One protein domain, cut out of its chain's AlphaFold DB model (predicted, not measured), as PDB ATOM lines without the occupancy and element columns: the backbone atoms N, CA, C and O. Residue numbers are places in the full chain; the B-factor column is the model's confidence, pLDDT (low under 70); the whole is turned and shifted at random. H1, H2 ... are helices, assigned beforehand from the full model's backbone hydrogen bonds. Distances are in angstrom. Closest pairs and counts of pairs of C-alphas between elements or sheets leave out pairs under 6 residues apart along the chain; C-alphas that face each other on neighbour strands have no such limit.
ATOM      1  N   SER A   8     -51.268  38.313  -3.890       46.47
ATOM      2  CA  SER A   8     -50.505  39.045  -2.885       46.47
ATOM      3  C   SER A   8     -51.162  38.892  -1.510       46.47
ATOM      4  O   SER A   8     -52.378  38.719  -1.390       46.47
ATOM      5  N   TRP A   9     -50.355  39.009  -0.454       43.88
ATOM      6  CA  TRP A   9     -50.816  38.972   0.937       43.88
ATOM      7  C   TRP A   9     -51.992  39.921   1.226       43.88
ATOM      8  O   TRP A   9     -52.814  39.624   2.091       43.88
ATOM      9  N   ASP A  10     -52.118  41.019   0.478       45.53
ATOM     10  CA  ASP A  10     -53.212  41.982   0.619       45.53
ATOM     11  C   ASP A  10     -54.552  41.476   0.052       45.53
ATOM     12  O   ASP A  10     -55.604  41.783   0.619       45.53
ATOM     13  N   SER A  11     -54.541  40.633  -0.990       46.47
ATOM     14  CA  SER A  11     -55.757  39.977  -1.508       46.47
ATOM     15  C   SER A  11     -56.323  38.970  -0.507       46.47
ATOM     16  O   SER A  11     -57.526  38.964  -0.237       46.47
ATOM     17  N   ILE A  12     -55.445  38.187   0.129       49.34
ATOM     18  CA  ILE A  12     -55.812  37.249   1.200       49.34
ATOM     19  C   ILE A  12     -56.393  38.015   2.403       49.34
ATOM     20  O   ILE A  12     -57.386  37.600   3.000       49.34
ATOM     21  N   ARG A  13     -55.828  39.188   2.725       46.53
ATOM     22  CA  ARG A  13     -56.289  40.080   3.804       46.53
ATOM     23  C   ARG A  13     -57.707  40.605   3.582       46.53
ATOM     24  O   ARG A  13     -58.488  40.667   4.527       46.53
ATOM     25  N   SER A  14     -58.028  40.969   2.340       49.09
ATOM     26  CA  SER A  14     -59.357  41.444   1.944       49.09
ATOM     27  C   SER A  14     -60.404  40.326   2.034       49.09
ATOM     28  O   SER A  14     -61.481  40.529   2.593       49.09
ATOM     29  N   ALA A  15     -60.054  39.114   1.588       50.38
ATOM     30  CA  ALA A  15     -60.931  37.944   1.658       50.38
ATOM     31  C   ALA A  15     -61.191  37.467   3.102       50.38
ATOM     32  O   ALA A  15     -62.299  37.042   3.430       50.38
ATOM     33  N   LEU A  16     -60.199  37.579   3.992       47.69
ATOM     34  CA  LEU A  16     -60.315  37.191   5.405       47.69
ATOM     35  C   LEU A  16     -60.946  38.271   6.302       47.69
ATOM     36  O   LEU A  16     -61.271  37.989   7.457       47.69
ATOM     37  N   GLY A  17     -61.163  39.486   5.786       42.94
ATOM     38  CA  GLY A  17     -61.686  40.638   6.531       42.94
ATOM     39  C   GLY A  17     -63.113  40.487   7.078       42.94
ATOM     40  O   GLY A  17     -63.565  41.346   7.832       42.94
ATOM     41  N   GLN A  18     -63.819  39.401   6.745       45.03
ATOM     42  CA  GLN A  18     -65.148  39.078   7.283       45.03
ATOM     43  C   GLN A  18     -65.182  37.803   8.138       45.03
ATOM     44  O   GLN A  18     -66.252  37.390   8.589       45.03
ATOM     45  N   VAL A  19     -64.031  37.176   8.397       46.28
ATOM     46  CA  VAL A  19     -63.960  35.931   9.169       46.28
ATOM     47  C   VAL A  19     -63.642  36.257  10.638       46.28
ATOM     48  O   VAL A  19     -62.719  37.035  10.897       46.28
ATOM     49  N   PRO A  20     -64.328  35.647  11.629       47.50
ATOM     50  CA  PRO A  20     -64.051  35.836  13.064       47.50
ATOM     51  C   PRO A  20     -62.574  35.644  13.473       47.50
ATOM     52  O   PRO A  20     -62.148  36.145  14.513       47.50
ATOM     53  N   LEU A  21     -61.788  34.967  12.628       49.91
ATOM     54  CA  LEU A  21     -60.342  34.770  12.737       49.91
ATOM     55  C   LEU A  21     -59.543  36.075  12.863       49.91
ATOM     56  O   LEU A  21     -58.572  36.107  13.615       49.91
ATOM     57  N   TYR A  22     -59.941  37.157  12.185       46.66
ATOM     58  CA  TYR A  22     -59.138  38.384  12.157       46.66
ATOM     59  C   TYR A  22     -58.991  38.983  13.565       46.66
ATOM     60  O   TYR A  22     -57.883  39.267  14.013       46.66
ATOM     61  N   HIS A  23     -60.083  39.075  14.330       43.38
ATOM     62  CA  HIS A  23     -60.051  39.633  15.687       43.38
ATOM     63  C   HIS A  23     -59.323  38.751  16.714       43.38
ATOM     64  O   HIS A  23     -58.731  39.293  17.652       43.38
ATOM     65  N   ALA A  24     -59.321  37.424  16.537       47.94
ATOM     66  CA  ALA A  24     -58.537  36.514  17.371       47.94
ATOM     67  C   ALA A  24     -57.031  36.649  17.079       47.94
ATOM     68  O   ALA A  24     -56.232  36.773  18.007       47.94
ATOM     69  N   PHE A  25     -56.644  36.745  15.801       50.03
ATOM     70  CA  PHE A  25     -55.247  36.891  15.384       50.03
ATOM     71  C   PHE A  25     -54.601  38.213  15.838       50.03
ATOM     72  O   PHE A  25     -53.437  38.210  16.236       50.03
ATOM     73  N   TRP A  26     -55.338  39.331  15.874       43.47
ATOM     74  CA  TRP A  26     -54.772  40.633  16.280       43.47
ATOM     75  C   TRP A  26     -54.361  40.729  17.756       43.47
ATOM     76  O   TRP A  26     -53.408  41.439  18.073       43.47
ATOM     77  N   ARG A  27     -55.043  40.030  18.679       46.03
ATOM     78  CA  ARG A  27     -54.625  39.981  20.101       46.03
ATOM     79  C   ARG A  27     -53.431  39.057  20.335       46.03
ATOM     80  O   ARG A  27     -52.682  39.256  21.282       46.03
ATOM     81  N   ILE A  28     -53.275  38.070  19.465       55.28
ATOM     82  CA  ILE A  28     -52.229  37.054  19.501       55.28
ATOM     83  C   ILE A  28     -50.897  37.613  18.947       55.28
ATOM     84  O   ILE A  28     -49.823  37.240  19.406       55.28
ATOM     85  N   ASP A  29     -50.955  38.571  18.019       59.12
ATOM     86  CA  ASP A  29     -49.817  39.070  17.233       59.12
ATOM     87  C   ASP A  29     -48.622  39.612  18.051       59.12
ATOM     88  O   ASP A  29     -47.469  39.380  17.689       59.12
ATOM     89  N   ARG A  30     -48.856  40.283  19.192       61.03
ATOM     90  CA  ARG A  30     -47.752  40.859  19.993       61.03
ATOM     91  C   ARG A  30     -46.901  39.813  20.714       61.03
ATOM     92  O   ARG A  30     -45.688  39.980  20.790       61.03
ATOM     93  N   ASP A  31     -47.517  38.744  21.208       68.69
ATOM     94  CA  ASP A  31     -46.821  37.723  22.003       68.69
ATOM     95  C   ASP A  31     -46.177  36.633  21.129       68.69
ATOM     96  O   ASP A  31     -45.332  35.874  21.602       68.69
ATOM     97  N   LEU A  32     -46.543  36.558  19.843       77.88
ATOM     98  CA  LEU A  32     -46.017  35.564  18.902       77.88
ATOM     99  C   LEU A  32     -44.815  36.032  18.085       77.88
ATOM    100  O   LEU A  32     -44.301  35.238  17.303       77.88
ATOM    101  N   GLY A  33     -44.346  37.272  18.242       83.50
ATOM    102  CA  GLY A  33     -43.298  37.839  17.382       83.50
ATOM    103  C   GLY A  33     -42.057  36.949  17.254       83.50
ATOM    104  O   GLY A  33     -41.614  36.664  16.146       83.50
ATOM    105  N   ARG A  34     -41.557  36.406  18.373       87.44
ATOM    106  CA  ARG A  34     -40.411  35.478  18.366       87.44
ATOM    107  C   ARG A  34     -40.740  34.119  17.747       87.44
ATOM    108  O   ARG A  34     -39.909  33.566  17.038       87.44
ATOM    109  N   LEU A  35     -41.939  33.587  18.009       86.06
ATOM    110  CA  LEU A  35     -42.386  32.323  17.416       86.06
ATOM    111  C   LEU A  35     -42.530  32.457  15.890       86.06
ATOM    112  O   LEU A  35     -42.182  31.545  15.149       86.06
ATOM    113  N   ARG A  36     -42.999  33.615  15.413       86.06
ATOM    114  CA  ARG A  36     -43.046  33.936  13.987       86.06
ATOM    115  C   ARG A  36     -41.645  34.040  13.406       86.06
ATOM    116  O   ARG A  36     -41.400  33.382  12.410       86.06
ATOM    117  N   ALA A  37     -40.747  34.787  14.048       86.69
ATOM    118  CA  ALA A  37     -39.378  34.966  13.576       86.69
ATOM    119  C   ALA A  37     -38.636  33.628  13.415       86.69
ATOM    120  O   ALA A  37     -37.934  33.426  12.428       86.69
ATOM    121  N   VAL A  38     -38.816  32.674  14.341       89.25
ATOM    122  CA  VAL A  38     -38.210  31.338  14.189       89.25
ATOM    123  C   VAL A  38     -38.899  30.519  13.094       89.25
ATOM    124  O   VAL A  38     -38.233  29.820  12.339       89.25
ATOM    125  N   ALA A  39     -40.223  30.639  12.946       85.69
ATOM    126  CA  ALA A  39     -40.972  29.943  11.901       85.69
ATOM    127  C   ALA A  39     -40.698  30.489  10.484       85.69
ATOM    128  O   ALA A  39     -40.755  29.728   9.521       85.69
ATOM    129  N   THR A  40     -40.402  31.787  10.345       86.94
ATOM    130  CA  THR A  40     -40.029  32.436   9.074       86.94
ATOM    131  C   THR A  40     -38.534  32.340   8.772       86.94
ATOM    132  O   THR A  40     -38.119  32.676   7.665       86.94
ATOM    133  N   GLY A  41     -37.729  31.849   9.721       88.31
ATOM    134  CA  GLY A  41     -36.279  31.710   9.583       88.31
ATOM    135  C   GLY A  41     -35.493  33.006   9.802       88.31
ATOM    136  O   GLY A  41     -34.305  33.049   9.491       88.31
ATOM    137  N   GLU A  42     -36.128  34.052  10.336       91.56
ATOM    138  CA  GLU A  42     -35.463  35.298  10.744       91.56
ATOM    139  C   GLU A  42     -34.508  35.077  11.923       91.56
ATOM    140  O   GLU A  42     -33.459  35.712  11.986       91.56
ATOM    141  N   ILE A  43     -34.853  34.156  12.831       92.81
ATOM    142  CA  ILE A  43     -33.975  33.702  13.917       92.81
ATOM    143  C   ILE A  43     -33.823  32.181  13.880       92.81
ATOM    144  O   ILE A  43     -34.706  31.457  13.420       92.81
ATOM    145  N   GLN A  44     -32.700  31.684  14.393       92.69
ATOM    146  CA  GLN A  44     -32.448  30.245  14.500       92.69
ATOM    147  C   GLN A  44     -33.161  29.636  15.717       92.69
ATOM    148  O   GLN A  44     -33.471  30.331  16.688       92.69
ATOM    149  N   TRP A  45     -33.378  28.317  15.707       90.12
ATOM    150  CA  TRP A  45     -34.011  27.609  16.831       90.12
ATOM    151  C   TRP A  45     -33.271  27.833  18.157       90.12
ATOM    152  O   TRP A  45     -33.894  28.092  19.182       90.12
ATOM    153  N   GLN A  46     -31.938  27.808  18.124       93.38
ATOM    154  CA  GLN A  46     -31.089  28.013  19.299       93.38
ATOM    155  C   GLN A  46     -31.279  29.413  19.898       93.38
ATOM    156  O   GLN A  46     -31.274  29.581  21.114       93.38
ATOM    157  N   GLU A  47     -31.481  30.421  19.047       91.69
ATOM    158  CA  GLU A  47     -31.765  31.790  19.479       91.69
ATOM    159  C   GLU A  47     -33.175  31.911  20.071       91.69
ATOM    160  O   GLU A  47     -33.387  32.645  21.039       91.69
ATOM    161  N   TYR A  48     -34.144  31.170  19.528       90.06
ATOM    162  CA  TYR A  48     -35.495  31.098  20.077       90.06
ATOM    163  C   TYR A  48     -35.514  30.458  21.473       90.06
ATOM    164  O   TYR A  48     -36.052  31.069  22.397       90.06
ATOM    165  N   GLU A  49     -34.879  29.293  21.623       91.75
ATOM    166  CA  GLU A  49     -34.797  28.509  22.864       91.75
ATOM    167  C   GLU A  49     -34.032  29.234  23.979       91.75
ATOM    168  O   GLU A  49     -34.423  29.171  25.142       91.75
ATOM    169  N   ALA A  50     -32.981  29.984  23.634       90.06
ATOM    170  CA  ALA A  50     -32.218  30.774  24.600       90.06
ATOM    171  C   ALA A  50     -32.994  31.981  25.173       90.06
ATOM    172  O   ALA A  50     -32.537  32.612  26.127       90.06
ATOM    173  N   GLY A  51     -34.136  32.345  24.582       86.12
ATOM    174  CA  GLY A  51     -34.968  33.458  25.038       86.12
ATOM    175  C   GLY A  51     -36.242  33.032  25.763       86.12
ATOM    176  O   GLY A  51     -36.444  31.877  26.122       86.12
ATOM    177  N   ALA A  52     -37.147  33.994  25.966       84.00
ATOM    178  CA  ALA A  52     -38.474  33.714  26.504       84.00
ATOM    179  C   ALA A  52     -39.317  32.971  25.455       84.00
ATOM    180  O   ALA A  52     -39.877  33.584  24.540       84.00
ATOM    181  N   MET A  53     -39.376  31.647  25.583       85.94
ATOM    182  CA  MET A  53     -40.248  30.804  24.774       85.94
ATOM    183  C   MET A  53     -41.717  31.096  25.076       85.94
ATOM    184  O   MET A  53     -42.089  31.521  26.173       85.94
ATOM    185  N   LEU A  54     -42.568  30.853  24.082       85.75
ATOM    186  CA  LEU A  54     -44.001  30.991  24.269       85.75
ATOM    187  C   LEU A  54     -44.496  29.910  25.236       85.75
ATOM    188  O   LEU A  54     -44.152  28.738  25.092       85.75
ATOM    189  N   ALA A  55     -45.313  30.310  26.208       84.81
ATOM    190  CA  ALA A  55     -45.891  29.382  27.168       84.81
ATOM    191  C   ALA A  55     -46.776  28.332  26.465       84.81
ATOM    192  O   ALA A  55     -47.466  28.627  25.482       84.81
ATOM    193  N   SER A  56     -46.730  27.091  26.955       83.88
ATOM    194  CA  SER A  56     -47.389  25.943  26.320       83.88
ATOM    195  C   SER A  56     -48.906  26.111  26.211       83.88
ATOM    196  O   SER A  56     -49.486  25.730  25.201       83.88
ATOM    197  N   ASP A  57     -49.537  26.761  27.186       84.19
ATOM    198  CA  ASP A  57     -50.968  27.088  27.188       84.19
ATOM    199  C   ASP A  57     -51.361  28.008  26.019       84.19
ATOM    200  O   ASP A  57     -52.407  27.820  25.395       84.19
ATOM    201  N   LYS A  58     -50.500  28.969  25.662       82.56
ATOM    202  CA  LYS A  58     -50.710  29.831  24.491       82.56
ATOM    203  C   LYS A  58     -50.566  29.052  23.187       82.56
ATOM    204  O   LYS A  58     -51.349  29.279  22.269       82.56
ATOM    205  N   ILE A  59     -49.612  28.121  23.109       83.38
ATOM    206  CA  ILE A  59     -49.460  27.227  21.948       83.38
ATOM    207  C   ILE A  59     -50.703  26.342  21.799       83.38
ATOM    208  O   ILE A  59     -51.278  26.268  20.716       83.38
ATOM    209  N   GLU A  60     -51.169  25.727  22.886       82.75
ATOM    210  CA  GLU A  60     -52.403  24.937  22.891       82.75
ATOM    211  C   GLU A  60     -53.621  25.767  22.468       82.75
ATOM    212  O   GLU A  60     -54.448  25.296  21.686       82.75
ATOM    213  N   GLY A  61     -53.715  27.017  22.933       82.75
ATOM    214  CA  GLY A  61     -54.745  27.964  22.510       82.75
ATOM    215  C   GLY A  61     -54.737  28.211  21.000       82.75
ATOM    216  O   GLY A  61     -55.786  28.131  20.363       82.75
ATOM    217  N   LEU A  62     -53.557  28.421  20.401       83.56
ATOM    218  CA  LEU A  62     -53.416  28.569  18.947       83.56
ATOM    219  C   LEU A  62     -53.868  27.321  18.197       83.56
ATOM    220  O   LEU A  62     -54.624  27.425  17.233       83.56
ATOM    221  N   PHE A  63     -53.437  26.142  18.648       84.75
ATOM    222  CA  PHE A  63     -53.840  24.880  18.031       84.75
ATOM    223  C   PHE A  63     -55.354  24.672  18.091       84.75
ATOM    224  O   PHE A  63     -55.941  24.224  17.109       84.75
ATOM    225  N   ARG A  64     -56.008  25.031  19.203       82.75
ATOM    226  CA  ARG A  64     -57.473  24.954  19.325       82.75
ATOM    227  C   ARG A  64     -58.185  25.878  18.341       82.75
ATOM    228  O   ARG A  64     -59.169  25.448  17.744       82.75
ATOM    229  N   GLU A  65     -57.691  27.096  18.130       82.94
ATOM    230  CA  GLU A  65     -58.272  28.020  17.145       82.94
ATOM    231  C   GLU A  65     -58.051  27.546  15.703       82.94
ATOM    232  O   GLU A  65     -58.989  27.556  14.907       82.94
ATOM    233  N   ILE A  66     -56.856  27.034  15.377       86.62
ATOM    234  CA  ILE A  66     -56.589  26.405  14.071       86.62
ATOM    235  C   ILE A  66     -57.565  25.250  13.838       86.62
ATOM    236  O   ILE A  66     -58.226  25.193  12.805       86.62
ATOM    237  N   MET A  67     -57.698  24.358  14.821       86.75
ATOM    238  CA  MET A  67     -58.618  23.226  14.754       86.75
ATOM    239  C   MET A  67     -60.065  23.686  14.572       86.75
ATOM    240  O   MET A  67     -60.772  23.151  13.727       86.75
ATOM    241  N   ARG A  68     -60.514  24.704  15.314       83.69
ATOM    242  CA  ARG A  68     -61.878  25.243  15.213       83.69
ATOM    243  C   ARG A  68     -62.222  25.734  13.805       83.69
ATOM    244  O   ARG A  68     -63.382  25.645  13.410       83.69
ATOM    245  N   CYS A  69     -61.238  26.248  13.075       85.69
ATOM    246  CA  CYS A  69     -61.410  26.776  11.725       85.69
ATOM    247  C   CYS A  69     -61.035  25.786  10.615       85.69
ATOM    248  O   CYS A  69     -61.166  26.135   9.447       85.69
ATOM    249  N   ALA A  70     -60.565  24.584  10.952       90.06
ATOM    250  CA  ALA A  70     -60.178  23.592   9.961       90.06
ATOM    251  C   ALA A  70     -61.404  23.033   9.222       90.06
ATOM    252  O   ALA A  70     -62.377  22.617   9.852       90.06
TER     253      ALA A  70
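What this domain is: This is residues 8 to 70 of the 311 residues of an uncharacterized protein of Ophiocordyceps sinensis (strain Co18 / CGMCC 3.14243) (UniProt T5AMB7). A loose, open loop of five helices: H1 and H2 make one end, H3 and H4 the other, and the longest helix, H5, folds back to run beside H2 with a gap between. The printed part has 63 residues with five named helices, H1 to H5 in order, and no named strand; its class is all helix. It is loose, with a radius of gyration of the C-alphas of 13.5 A and spans of 38 by 27 by 19 A.

How they stand to each other: H1, residues 9 to 16, and H2, residues 21 to 28, are close but not clearly touching, the closest C-alphas, of Leu 16 and Tyr 22, being 7.0 A apart; they run opposite ways at a steep tilt of 63 degrees. H3, residues 33 to 40, touches H4, residues 45 to 49, the closest C-alphas being those of Val 38 and Trp 45, 6.2 A. H5, residues 56 to 69, and H2 are near each other, with 11 pairs of C-alphas within 10 A. Among the pairs apart are H3 and H5. Every O i to N i+4 pair is within hydrogen-bond range in H1, H3, H4 and H5; in H2, 2 of 4.

Where its parts are: H1 begins at C-alpha 9 (-50.816, 38.972, 0.937), and H5, 20.3 A long, ends at C-alpha 69 (-61.410, 26.776, 11.725).

The domain as a whole: The C-alphas farthest apart, of Gln 18 and Ala 50, are 38.1 A apart. The printed part has no cut and no long link. Residues 8 to 31 are under pLDDT 70.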